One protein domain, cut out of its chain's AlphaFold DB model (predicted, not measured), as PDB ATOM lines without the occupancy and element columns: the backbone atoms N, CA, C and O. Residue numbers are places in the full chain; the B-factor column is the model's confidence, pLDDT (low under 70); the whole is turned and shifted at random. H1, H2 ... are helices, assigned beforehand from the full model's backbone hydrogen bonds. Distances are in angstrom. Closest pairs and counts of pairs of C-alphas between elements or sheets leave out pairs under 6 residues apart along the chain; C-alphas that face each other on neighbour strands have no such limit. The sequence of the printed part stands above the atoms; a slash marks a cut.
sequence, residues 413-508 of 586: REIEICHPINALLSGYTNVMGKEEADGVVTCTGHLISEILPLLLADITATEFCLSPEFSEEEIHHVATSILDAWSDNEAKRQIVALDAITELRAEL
ATOM      1  N   ARG A 413     -44.852   8.030  22.616       87.31
ATOM      2  CA  ARG A 413     -43.802   8.968  23.043       87.31
ATOM      3  C   ARG A 413     -44.176   9.803  24.274       87.31
ATOM      4  O   ARG A 413     -43.334  10.053  25.127       87.31
ATOM      5  N   GLU A 414     -45.437  10.207  24.409       86.31
ATOM      6  CA  GLU A 414     -45.917  10.915  25.607       86.31
ATOM      7  C   GLU A 414     -45.874   9.989  26.830       86.31
ATOM      8  O   GLU A 414     -45.558  10.431  27.934       86.31
ATOM      9  N   ILE A 415     -46.118   8.691  26.626       85.19
ATOM     10  CA  ILE A 415     -45.939   7.662  27.655       85.19
ATOM     11  C   ILE A 415     -44.456   7.554  28.032       85.19
ATOM     12  O   ILE A 415     -44.134   7.559  29.221       85.19
ATOM     13  N   GLU A 416     -43.541   7.510  27.061       87.62
ATOM     14  CA  GLU A 416     -42.092   7.487  27.314       87.62
ATOM     15  C   GLU A 416     -41.595   8.716  28.088       87.62
ATOM     16  O   GLU A 416     -40.778   8.552  28.985       87.62
ATOM     17  N   ILE A 417     -42.113   9.919  27.813       89.88
ATOM     18  CA  ILE A 417     -41.764  11.153  28.547       89.88
ATOM     19  C   ILE A 417     -42.372  11.164  29.959       89.88
ATOM     20  O   ILE A 417     -41.762  11.659  30.910       89.88
ATOM     21  N   CYS A 418     -43.570  10.602  30.122       90.38
ATOM     22  CA  CYS A 418     -44.277  10.562  31.399       90.38
ATOM     23  C   CYS A 418     -43.533   9.730  32.460       90.38
ATOM     24  O   CYS A 418     -43.506  10.108  33.634       90.38
ATOM     25  N   HIS A 419     -42.885   8.629  32.062       89.56
ATOM     26  CA  HIS A 419     -42.165   7.745  32.987       89.56
ATOM     27  C   HIS A 419     -41.019   8.458  33.745       89.56
ATOM     28  O   HIS A 419     -41.043   8.427  34.981       89.56
ATOM     29  N   PRO A 420     -40.067   9.148  33.078       89.38
ATOM     30  CA  PRO A 420     -39.044   9.970  33.729       89.38
ATOM     31  C   PRO A 420     -39.614  11.063  34.639       89.38
ATOM     32  O   PRO A 420     -39.163  11.220  35.772       89.38
ATOM     33  N   ILE A 421     -40.651  11.791  34.200       91.69
ATOM     34  CA  ILE A 421     -41.277  12.849  35.015       91.69
ATOM     35  C   ILE A 421     -41.862  12.256  36.300       91.69
ATOM     36  O   ILE A 421     -41.658  12.789  37.390       91.69
ATOM     37  N   ASN A 422     -42.565  11.128  36.195       91.12
ATOM     38  CA  ASN A 422     -43.149  10.460  37.349       91.12
ATOM     39  C   ASN A 422     -42.076   9.920  38.307       91.12
ATOM     40  O   ASN A 422     -42.218  10.035  39.527       91.12
ATOM     41  N   ALA A 423     -40.986   9.361  37.771       87.06
ATOM     42  CA  ALA A 423     -39.850   8.908  38.568       87.06
ATOM     43  C   ALA A 423     -39.184  10.073  39.319       87.06
ATOM     44  O   ALA A 423     -38.873   9.934  40.507       87.06
ATOM     45  N   LEU A 424     -39.022  11.224  38.654       89.00
ATOM     46  CA  LEU A 424     -38.465  12.456  39.216       89.00
ATOM     47  C   LEU A 424     -39.333  12.997  40.357       89.00
ATOM     48  O   LEU A 424     -38.837  13.182  41.464       89.00
ATOM     49  N   LEU A 425     -40.638  13.174  40.121       86.81
ATOM     50  CA  LEU A 425     -41.581  13.685  41.126       86.81
ATOM     51  C   LEU A 425     -41.784  12.719  42.304       86.81
ATOM     52  O   LEU A 425     -42.142  13.145  43.397       86.81
ATOM     53  N   SER A 426     -41.537  11.424  42.100       85.62
ATOM     54  CA  SER A 426     -41.586  10.412  43.163       85.62
ATOM     55  C   SER A 426     -40.280  10.309  43.969       85.62
ATOM     56  O   SER A 426     -40.230   9.573  44.960       85.62
ATOM     57  N   GLY A 427     -39.223  11.017  43.553       83.00
ATOM     58  CA  GLY A 427     -37.912  11.013  44.203       83.00
ATOM     59  C   GLY A 427     -37.095   9.734  43.995       83.00
ATOM     60  O   GLY A 427     -36.262   9.404  44.841       83.00
ATOM     61  N   TYR A 428     -37.362   8.984  42.917       80.00
ATOM     62  CA  TYR A 428     -36.655   7.742  42.567       80.00
ATOM     63  C   TYR A 428     -35.503   7.955  41.574       80.00
ATOM     64  O   TYR A 428     -34.934   6.981  41.080       80.00
ATOM     65  N   THR A 429     -35.140   9.203  41.269       84.44
ATOM     66  CA  THR A 429     -34.039   9.517  40.351       84.44
ATOM     67  C   THR A 429     -32.781   9.918  41.117       84.44
ATOM     68  O   THR A 429     -32.824  10.343  42.269       84.44
ATOM     69  N   ASN A 430     -31.628   9.822  40.453       76.69
ATOM     70  CA  ASN A 430     -30.361  10.331  40.991       76.69
ATOM     71  C   ASN A 430     -30.254  11.867  40.917       76.69
ATOM     72  O   ASN A 430     -29.253  12.422  41.365       76.69
ATOM     73  N   VAL A 431     -31.246  12.531  40.313       78.50
ATOM     74  CA  VAL A 431     -31.290  13.985  40.100       78.50
ATOM     75  C   VAL A 431     -31.990  14.683  41.262       78.50
ATOM     76  O   VAL A 431     -31.539  15.742  41.678       78.50
ATOM     77  N   MET A 432     -33.063  14.087  41.794       79.12
ATOM     78  CA  MET A 432     -33.879  14.682  42.851       79.12
ATOM     79  C   MET A 432     -34.341  13.604  43.835       79.12
ATOM     80  O   MET A 432     -35.015  12.645  43.456       79.12
ATOM     81  N   GLY A 433     -33.974  13.757  45.110       81.50
ATOM     82  CA  GLY A 433     -34.398  12.842  46.173       81.50
ATOM     83  C   GLY A 433     -35.836  13.103  46.631       81.50
ATOM     84  O   GLY A 433     -36.390  14.168  46.393       81.50
ATOM     85  N   LYS A 434     -36.444  12.159  47.360       85.44
ATOM     86  CA  LYS A 434     -37.842  12.275  47.823       85.44
ATOM     87  C   LYS A 434     -38.153  13.552  48.617       85.44
ATOM     88  O   LYS A 434     -39.163  14.191  48.359       85.44
ATOM     89  N   GLU A 435     -37.292  13.937  49.559       83.19
ATOM     90  CA  GLU A 435     -37.499  15.164  50.349       83.19
ATOM     91  C   GLU A 435     -37.384  16.436  49.493       83.19
ATOM     92  O   GLU A 435     -38.069  17.424  49.746       83.19
ATOM     93  N   GLU A 436     -36.529  16.401  48.472       83.62
ATOM     94  CA  GLU A 436     -36.330  17.502  47.533       83.62
ATOM     95  C   GLU A 436     -37.512  17.614  46.567       83.62
ATOM     96  O   GLU A 436     -38.053  18.703  46.408       83.62
ATOM     97  N   ALA A 437     -37.992  16.491  46.024       85.06
ATOM     98  CA  ALA A 437     -39.180  16.435  45.174       85.06
ATOM     99  C   ALA A 437     -40.430  16.940  45.905       85.06
ATOM    100  O   ALA A 437     -41.127  17.818  45.394       85.06
ATOM    101  N   ASP A 438     -40.668  16.474  47.136       82.12
ATOM    102  CA  ASP A 438     -41.782  16.947  47.964       82.12
ATOM    103  C   ASP A 438     -41.655  18.453  48.266       82.12
ATOM    104  O   ASP A 438     -42.648  19.188  48.252       82.12
ATOM    105  N   GLY A 439     -40.433  18.939  48.510       81.94
ATOM    106  CA  GLY A 439     -40.151  20.354  48.754       81.94
ATOM    107  C   GLY A 439     -40.431  21.235  47.536       81.94
ATOM    108  O   GLY A 439     -41.137  22.238  47.646       81.94
ATOM    109  N   VAL A 440     -39.921  20.841  46.371       82.81
ATOM    110  CA  VAL A 440     -40.065  21.566  45.104       82.81
ATOM    111  C   VAL A 440     -41.526  21.574  44.645       82.81
ATOM    112  O   VAL A 440     -42.056  22.634  44.315       82.81
ATOM    113  N   VAL A 441     -42.227  20.438  44.740       84.12
ATOM    114  CA  VAL A 441     -43.675  20.351  44.484       84.12
ATOM    115  C   VAL A 441     -44.454  21.277  45.416       84.12
ATOM    116  O   VAL A 441     -45.314  22.027  44.954       84.12
ATOM    117  N   THR A 442     -44.122  21.313  46.711       83.56
ATOM    118  CA  THR A 442     -44.808  22.189  47.675       83.56
ATOM    119  C   THR A 442     -44.628  23.674  47.336       83.56
ATOM    120  O   THR A 442     -45.563  24.459  47.508       83.56
ATOM    121  N   CYS A 443     -43.463  24.071  46.815       80.62
ATOM    122  CA  CYS A 443     -43.189  25.447  46.391       80.62
ATOM    123  C   CYS A 443     -44.041  25.902  45.195       80.62
ATOM    124  O   CYS A 443     -44.295  27.099  45.069       80.62
ATOM    125  N   THR A 444     -44.520  24.976  44.356       83.00
ATOM    126  CA  THR A 444     -45.426  25.303  43.238       83.00
ATOM    127  C   THR A 444     -46.847  25.642  43.700       83.00
ATOM    128  O   THR A 444     -47.584  26.301  42.974       83.00
ATOM    129  N   GLY A 445     -47.253  25.206  44.900       82.06
ATOM    130  CA  GLY A 445     -48.626  25.352  45.395       82.06
ATOM    131  C   GLY A 445     -49.646  24.390  44.769       82.06
ATOM    132  O   GLY A 445     -50.834  24.512  45.071       82.06
ATOM    133  N   HIS A 446     -49.196  23.434  43.949       83.31
ATOM    134  CA  HIS A 446     -50.026  22.458  43.242       83.31
ATOM    135  C   HIS A 446     -49.854  21.031  43.775       83.31
ATOM    136  O   HIS A 446     -48.850  20.686  44.400       83.31
ATOM    137  N   LEU A 447     -50.847  20.176  43.509       81.19
ATOM    138  CA  LEU A 447     -50.734  18.734  43.748       81.19
ATOM    139  C   LEU A 447     -49.908  18.069  42.634       81.19
ATOM    140  O   LEU A 447     -49.935  18.507  41.488       81.19
ATOM    141  N   ILE A 448     -49.248  16.941  42.928       77.75
ATOM    142  CA  ILE A 448     -48.489  16.157  41.927       77.75
ATOM    143  C   ILE A 448     -49.356  15.814  40.701       77.75
ATOM    144  O   ILE A 448     -48.888  15.895  39.565       77.75
ATOM    145  N   SER A 449     -50.638  15.500  40.919       77.44
ATOM    146  CA  SER A 449     -51.614  15.207  39.861       77.44
ATOM    147  C   SER A 449     -51.897  16.384  38.921       77.44
ATOM    148  O   SER A 449     -52.389  16.169  37.819       77.44
ATOM    149  N   GLU A 450     -51.624  17.614  39.353       82.88
ATOM    150  CA  GLU A 450     -51.790  18.837  38.559       82.88
ATOM    151  C   GLU A 450     -50.485  19.220  37.849       82.88
ATOM    152  O   GLU A 450     -50.515  19.699  36.720       82.88
ATOM    153  N   ILE A 451     -49.338  18.965  38.481       86.94
ATOM    154  CA  ILE A 451     -48.010  19.311  37.953       86.94
ATOM    155  C   ILE A 451     -47.598  18.377  36.815       86.94
ATOM    156  O   ILE A 451     -47.096  18.839  35.792       86.94
ATOM    157  N   LEU A 452     -47.810  17.067  36.971       89.25
ATOM    158  CA  LEU A 452     -47.347  16.067  36.007       89.25
ATOM    159  C   LEU A 452     -47.922  16.278  34.588       89.25
ATOM    160  O   LEU A 452     -47.134  16.274  33.640       89.25
ATOM    161  N   PRO A 453     -49.232  16.548  34.399       87.12
ATOM    162  CA  PRO A 453     -49.774  16.873  33.078       87.12
ATOM    163  C   PRO A 453     -49.203  18.164  32.476       87.12
ATOM    164  O   PRO A 453     -49.005  18.233  31.265       87.12
ATOM    165  N   LEU A 454     -48.921  19.179  33.304       90.81
ATOM    166  CA  LEU A 454     -48.358  20.452  32.843       90.81
ATOM    167  C   LEU A 454     -46.909  20.284  32.377       90.81
ATOM    168  O   LEU A 454     -46.570  20.726  31.282       90.81
ATOM    169  N   LEU A 455     -46.082  19.583  33.159       92.88
ATOM    170  CA  LEU A 455     -44.703  19.265  32.776       92.88
ATOM    171  C   LEU A 455     -44.652  18.432  31.496       92.88
ATOM    172  O   LEU A 455     -43.842  18.705  30.615       92.88
ATOM    173  N   LEU A 456     -45.535  17.441  31.366       92.88
ATOM    174  CA  LEU A 456     -45.609  16.626  30.163       92.88
ATOM    175  C   LEU A 456     -45.978  17.454  28.926       92.88
ATOM    176  O   LEU A 456     -45.371  17.263  27.871       92.88
ATOM    177  N   ALA A 457     -46.952  18.360  29.041       89.38
ATOM    178  CA  ALA A 457     -47.351  19.234  27.942       89.38
ATOM    179  C   ALA A 457     -46.207  20.172  27.530       89.38
ATOM    180  O   ALA A 457     -45.896  20.275  26.343       89.38
ATOM    181  N   ASP A 458     -45.537  20.793  28.505       90.69
ATOM    182  CA  ASP A 458     -44.425  21.714  28.259       90.69
ATOM    183  C   ASP A 458     -43.218  20.993  27.626       90.69
ATOM    184  O   ASP A 458     -42.638  21.488  26.659       90.69
ATOM    185  N   ILE A 459     -42.872  19.791  28.098       92.38
ATOM    186  CA  ILE A 459     -41.751  19.001  27.559       92.38
ATOM    187  C   ILE A 459     -42.077  18.447  26.170       92.38
ATOM    188  O   ILE A 459     -41.253  18.573  25.270       92.38
ATOM    189  N   THR A 460     -43.287  17.923  25.951       90.06
ATOM    190  CA  THR A 460     -43.728  17.448  24.626       90.06
ATOM    191  C   THR A 460     -43.743  18.585  23.601       90.06
ATOM    192  O   THR A 460     -43.300  18.406  22.467       90.06
ATOM    193  N   ALA A 461     -44.211  19.778  23.988       87.56
ATOM    194  CA  ALA A 461     -44.189  20.953  23.119       87.56
ATOM    195  C   ALA A 461     -42.754  21.395  22.789       87.56
ATOM    196  O   ALA A 461     -42.452  21.719  21.640       87.56
ATOM    197  N   THR A 462     -41.859  21.361  23.779       87.81
ATOM    198  CA  THR A 462     -40.448  21.733  23.600       87.81
ATOM    199  C   THR A 462     -39.705  20.716  22.723       87.81
ATOM    200  O   THR A 462     -38.959  21.117  21.828       87.81
ATOM    201  N   GLU A 463     -39.952  19.417  22.912       88.81
ATOM    202  CA  GLU A 463     -39.407  18.338  22.076       88.81
ATOM    203  C   GLU A 463     -39.913  18.442  20.633       88.81
ATOM    204  O   GLU A 463     -39.133  18.333  19.691       88.81
ATOM    205  N   PHE A 464     -41.195  18.753  20.426       86.25
ATOM    206  CA  PHE A 464     -41.735  18.965  19.080       86.25
ATOM    207  C   PHE A 464     -41.024  20.105  18.328       86.25
ATOM    208  O   PHE A 464     -40.875  20.056  17.104       86.25
ATOM    209  N   CYS A 465     -40.563  21.134  19.043       80.81
ATOM    210  CA  CYS A 465     -39.850  22.268  18.460       80.81
ATOM    211  C   CYS A 465     -38.355  22.010  18.195       80.81
ATOM    212  O   CYS A 465     -37.728  22.824  17.511       80.81
ATOM    213  N   LEU A 466     -37.770  20.919  18.705       79.75
ATOM    214  CA  LEU A 466     -36.326  20.673  18.676       79.75
ATOM    215  C   LEU A 466     -35.983  19.235  18.267       79.75
ATOM    216  O   LEU A 466     -36.419  18.273  18.876       79.75
ATOM    217  N   SER A 467     -35.099  19.071  17.281       66.81
ATOM    218  CA  SER A 467     -34.491  17.769  16.956       66.81
ATOM    219  C   SER A 467     -33.050  17.700  17.480       66.81
ATOM    220  O   SER A 467     -32.338  18.701  17.357       66.81
ATOM    221  N   PRO A 468     -32.566  16.555  18.005       78.94
ATOM    222  CA  PRO A 468     -33.242  15.256  18.164       78.94
ATOM    223  C   PRO A 468     -34.166  15.180  19.399       78.94
ATOM    224  O   PRO A 468     -34.141  16.084  20.240       78.94
ATOM    225  N   GLU A 469     -34.937  14.085  19.484       86.56
ATOM    226  CA  GLU A 469     -35.756  13.683  20.645       86.56
ATOM    227  C   GLU A 469     -34.958  13.731  21.955       86.56
ATOM    228  O   GLU A 469     -33.736  13.551  21.962       86.56
ATOM    229  N   PHE A 470     -35.643  13.999  23.064       89.00
ATOM    230  CA  PHE A 470     -35.020  14.187  24.365       89.00
ATOM    231  C   PHE A 470     -34.661  12.840  24.992       89.00
ATOM    232  O   PHE A 470     -35.442  11.886  25.006       89.00
ATOM    233  N   SER A 471     -33.456  12.765  25.540       90.19
ATOM    234  CA  SER A 471     -33.042  11.678  26.425       90.19
ATOM    235  C   SER A 471     -33.669  11.823  27.815       90.19
ATOM    236  O   SER A 471     -34.096  12.904  28.210       90.19
ATOM    237  N   GLU A 472     -33.683  10.742  28.595       89.12
ATOM    238  CA  GLU A 472     -34.160  10.756  29.988       89.12
ATOM    239  C   GLU A 472     -33.451  11.825  30.845       89.12
ATOM    240  O   GLU A 472     -34.089  12.515  31.638       89.12
ATOM    241  N   GLU A 473     -32.143  12.019  30.644       87.88
ATOM    242  CA  GLU A 473     -31.353  13.038  31.346       87.88
ATOM    243  C   GLU A 473     -31.783  14.465  30.967       87.88
ATOM    244  O   GLU A 473     -31.936  15.318  31.843       87.88
ATOM    245  N   GLU A 474     -32.046  14.713  29.680       90.31
ATOM    246  CA  GLU A 474     -32.569  15.996  29.192       90.31
ATOM    247  C   GLU A 474     -33.992  16.252  29.714       90.31
ATOM    248  O   GLU A 474     -34.292  17.369  30.132       90.31
ATOM    249  N   ILE A 475     -34.847  15.223  29.767       93.50
ATOM    250  CA  ILE A 475     -36.204  15.320  30.331       93.50
ATOM    251  C   ILE A 475     -36.136  15.702  31.813       93.50
ATOM    252  O   ILE A 475     -36.843  16.615  32.240       93.50
ATOM    253  N   HIS A 476     -35.261  15.066  32.599       93.25
ATOM    254  CA  HIS A 476     -35.061  15.430  34.002       93.25
ATOM    255  C   HIS A 476     -34.535  16.862  34.163       93.25
ATOM    256  O   HIS A 476     -35.018  17.596  35.026       93.25
ATOM    257  N   HIS A 477     -33.579  17.286  33.334       90.38
ATOM    258  CA  HIS A 477     -33.019  18.635  33.403       90.38
ATOM    259  C   HIS A 477     -34.056  19.718  33.074       90.38
ATOM    260  O   HIS A 477     -34.189  20.705  33.800       90.38
ATOM    261  N   VAL A 478     -34.840  19.514  32.015       92.31
ATOM    262  CA  VAL A 478     -35.911  20.440  31.633       92.31
ATOM    263  C   VAL A 478     -37.006  20.463  32.704       92.31
ATOM    264  O   VAL A 478     -37.421  21.541  33.123       92.31
ATOM    265  N   ALA A 479     -37.429  19.301  33.213       93.81
ATOM    266  CA  ALA A 479     -38.451  19.216  34.258       93.81
ATOM    267  C   ALA A 479     -38.028  19.924  35.555       93.81
ATOM    268  O   ALA A 479     -38.805  20.696  36.113       93.81
ATOM    269  N   THR A 480     -36.795  19.703  36.019       92.06
ATOM    270  CA  THR A 480     -36.258  20.370  37.220       92.06
ATOM    271  C   THR A 480     -36.127  21.878  37.025       92.06
ATOM    272  O   THR A 480     -36.556  22.634  37.889       92.06
ATOM    273  N   SER A 481     -35.670  22.329  35.854       92.31
ATOM    274  CA  SER A 481     -35.582  23.759  35.528       92.31
ATOM    275  C   SER A 481     -36.952  24.451  35.524       92.31
ATOM    276  O   SER A 481     -37.092  25.561  36.040       92.31
ATOM    277  N   ILE A 482     -37.989  23.792  34.986       93.62
ATOM    278  CA  ILE A 482     -39.369  24.306  35.026       93.62
ATOM    279  C   ILE A 482     -39.882  24.377  36.467       93.62
ATOM    280  O   ILE A 482     -40.557  25.340  36.830       93.62
ATOM    281  N   LEU A 483     -39.580  23.371  37.287       91.75
ATOM    282  CA  LEU A 483     -39.993  23.326  38.687       91.75
ATOM    283  C   LEU A 483     -39.295  24.397  39.545       91.75
ATOM    284  O   LEU A 483     -39.949  25.032  40.372       91.75
ATOM    285  N   ASP A 484     -38.009  24.660  39.309       90.12
ATOM    286  CA  ASP A 484     -37.237  25.690  40.018       90.12
ATOM    287  C   ASP A 484     -37.695  27.114  39.671       90.12
ATOM    288  O   ASP A 484     -37.718  28.004  40.527       90.12
ATOM    289  N   ALA A 485     -38.097  27.334  38.418       90.31
ATOM    290  CA  ALA A 485     -38.629  28.603  37.927       90.31
ATOM    291  C   ALA A 485     -40.147  28.537  37.677       90.31
ATOM    292  O   ALA A 485     -40.649  29.112  36.703       90.31
ATOM    293  N   TRP A 486     -40.878  27.843  38.561       92.25
ATOM    294  CA  TRP A 486     -42.305  27.585  38.375       92.25
ATOM    295  C   TRP A 486     -43.118  28.865  38.159       92.25
ATOM    296  O   TRP A 486     -42.963  29.883  38.842       92.25
ATOM    297  N   SER A 487     -44.036  28.798  37.199       90.12
ATOM    298  CA  SER A 487     -44.961  29.873  36.870       90.12
ATOM    299  C   SER A 487     -46.276  29.287  36.372       90.12
ATOM    300  O   SER A 487     -46.283  28.444  35.482       90.12
ATOM    301  N   ASP A 488     -47.405  29.820  36.835       88.38
ATOM    302  CA  ASP A 488     -48.732  29.377  36.373       88.38
ATOM    303  C   ASP A 488     -48.994  29.735  34.898       88.38
ATOM    304  O   ASP A 488     -49.855  29.155  34.239       88.38
ATOM    305  N   ASN A 489     -48.223  30.679  34.347       87.88
ATOM    306  CA  ASN A 489     -48.280  31.047  32.937       87.88
ATOM    307  C   ASN A 489     -47.502  30.044  32.062       87.88
ATOM    308  O   ASN A 489     -46.275  29.990  32.144       87.88
ATOM    309  N   GLU A 490     -48.224  29.337  31.188       87.56
ATOM    310  CA  GLU A 490     -47.703  28.357  30.219       87.56
ATOM    311  C   GLU A 490     -46.559  28.910  29.361       87.56
ATOM    312  O   GLU A 490     -45.485  28.320  29.312       87.56
ATOM    313  N   ALA A 491     -46.726  30.093  28.763       84.62
ATOM    314  CA  ALA A 491     -45.704  30.679  27.898       84.62
ATOM    315  C   ALA A 491     -44.391  30.945  28.653       84.62
ATOM    316  O   ALA A 491     -43.313  30.842  28.077       84.62
ATOM    317  N   LYS A 492     -44.457  31.265  29.954       88.19
ATOM    318  CA  LYS A 492     -43.250  31.425  30.777       88.19
ATOM    319  C   LYS A 492     -42.575  30.087  31.064       88.19
ATOM    320  O   LYS A 492     -41.352  30.037  31.011       88.19
ATOM    321  N   ARG A 493     -43.344  29.025  31.333       91.94
ATOM    322  CA  ARG A 493     -42.785  27.677  31.535       91.94
ATOM    323  C   ARG A 493     -42.158  27.134  30.256       91.94
ATOM    324  O   ARG A 493     -41.057  26.608  30.318       91.94
ATOM    325  N   GLN A 494     -42.782  27.357  29.101       90.25
ATOM    326  CA  GLN A 494     -42.223  26.978  27.799       90.25
ATOM    327  C   GLN A 494     -40.938  27.744  27.461       90.25
ATOM    328  O   GLN A 494     -40.015  27.157  26.907       90.25
ATOM    329  N   ILE A 495     -40.839  29.031  27.823       89.38
ATOM    330  CA  ILE A 495     -39.582  29.786  27.683       89.38
ATOM    331  C   ILE A 495     -38.486  29.162  28.552       89.38
ATOM    332  O   ILE A 495     -37.401  28.908  28.048       89.38
ATOM    333  N   VAL A 496     -38.779  28.860  29.822       91.94
ATOM    334  CA  VAL A 496     -37.822  28.192  30.723       91.94
ATOM    335  C   VAL A 496     -37.408  26.825  30.174       91.94
ATOM    336  O   VAL A 496     -36.224  26.505  30.170       91.94
ATOM    337  N   ALA A 497     -38.364  26.039  29.678       91.12
ATOM    338  CA  ALA A 497     -38.109  24.723  29.105       91.12
ATOM    339  C   ALA A 497     -37.176  24.801  27.890       91.12
ATOM    340  O   ALA A 497     -36.219  24.033  27.786       91.12
ATOM    341  N   LEU A 498     -37.440  25.758  26.993       89.88
ATOM    342  CA  LEU A 498     -36.645  25.987  25.796       89.88
ATOM    343  C   LEU A 498     -35.252  26.527  26.138       89.88
ATOM    344  O   LEU A 498     -34.269  26.047  25.580       89.88
ATOM    345  N   ASP A 499     -35.139  27.475  27.065       90.56
ATOM    346  CA  ASP A 499     -33.848  28.018  27.492       90.56
ATOM    347  C   ASP A 499     -32.983  26.924  28.143       90.56
ATOM    348  O   ASP A 499     -31.826  26.763  27.753       90.56
ATOM    349  N   ALA A 500     -33.561  26.101  29.027       90.69
ATOM    350  CA  ALA A 500     -32.862  25.012  29.716       90.69
ATOM    351  C   ALA A 500     -32.271  23.980  28.742       90.69
ATOM    352  O   ALA A 500     -31.093  23.634  28.828       90.69
ATOM    353  N   ILE A 501     -33.056  23.511  27.764       90.19
ATOM    354  CA  ILE A 501     -32.548  22.544  26.778       90.19
ATOM    355  C   ILE A 501     -31.530  23.176  25.820       90.19
ATOM    356  O   ILE A 501     -30.595  22.510  25.376       90.19
ATOM    357  N   THR A 502     -31.687  24.463  25.503       86.50
ATOM    358  CA  THR A 502     -30.757  25.169  24.612       86.50
ATOM    359  C   THR A 502     -29.413  25.394  25.301       86.50
ATOM    360  O   THR A 502     -28.376  25.221  24.661       86.50
ATOM    361  N   GLU A 503     -29.413  25.719  26.595       86.94
ATOM    362  CA  GLU A 503     -28.208  25.823  27.422       86.94
ATOM    363  C   GLU A 503     -27.521  24.458  27.560       86.94
ATOM    364  O   GLU A 503     -26.355  24.322  27.185       86.94
ATOM    365  N   LEU A 504     -28.270  23.416  27.937       85.19
ATOM    366  CA  LEU A 504     -27.753  22.052  28.088       85.19
ATOM    367  C   LEU A 504     -27.101  21.518  26.799       85.19
ATOM    368  O   LEU A 504     -26.030  20.910  26.833       85.19
ATOM    369  N   ARG A 505     -27.718  21.769  25.635       83.75
ATOM    370  CA  ARG A 505     -27.182  21.343  24.329       83.75
ATOM    371  C   ARG A 505     -26.046  22.237  23.819       83.75
ATOM    372  O   ARG A 505     -25.242  21.771  23.012       83.75
ATOM    373  N   ALA A 506     -25.951  23.493  24.264       76.38
ATOM    374  CA  ALA A 506     -24.869  24.411  23.897       76.38
ATOM    375  C   ALA A 506     -23.568  24.170  24.685       76.38
ATOM    376  O   ALA A 506     -22.489  24.504  24.191       76.38
ATOM    377  N   GLU A 507     -23.645  23.572  25.877       61.59
ATOM    378  CA  GLU A 507     -22.478  23.245  26.709       61.59
ATOM    379  C   GLU A 507     -21.660  22.039  26.200       61.59
ATOM    380  O   GLU A 507     -20.519  21.830  26.629       61.59
ATOM    381  N   LEU A 508     -22.174  21.275  25.229       50.38
ATOM    382  CA  LEU A 508     -21.427  20.208  24.556       50.38
ATOM    383  C   LEU A 508     -20.444  20.805  23.523       50.38
ATOM    384  O   LEU A 508     -20.865  21.480  22.581       50.38
TER     385      LEU A 508
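Overview. This is residues 413 to 508 of the 586 residues of an uncharacterized protein of Enterobacteriaceae bacterium RIT711 (UniProt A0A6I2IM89). Five crossed helices form a compact, rounded cluster: H4 is in the middle, H1, H3 and H5 cross it, and H2 packs at its last residues. The 96 printed residues include five named helices, H1 to H5 in chain order, and no named strand: all helix. The radius of gyration of the C-alphas is 12.2 A; spans are 32 by 28 by 26 A.

Arrangement. H1, residues 413 to 425, touches H2, residues 434 to 444, with residues 424 to 425 alone; the closest C-alphas, Leu 425 and Ala 437, are 5.5 A apart. H3, residues 448 to 465, touches H1 at a steep tilt of 47 degrees, opposite ways; C-alphas 418 and 456 are closest, 6.3 A. The hub H4, residues 472 to 484, touches the other four, among them H5, residues 490 to 506, with C-alphas 478 and 497 closest, 5.4 A. H5 is apart from H1 and H2. Every O i to N i+4 pair is within hydrogen-bond range in H2, H4 and H5, 8 of 9 in H1, 12 of 14 in H3.

Along the chain. H1 begins at C-alpha 413 (-43.802, 8.968, 23.043). H3 measures 25.7 A from first to last C-alpha, H5 24.0 A. H5 ends at C-alpha 506 (-24.869, 24.411, 23.897).

Size, cuts and confidence. The printed part has no cut and no long link. Residues 467 and 507 to 508 have pLDDT under 70.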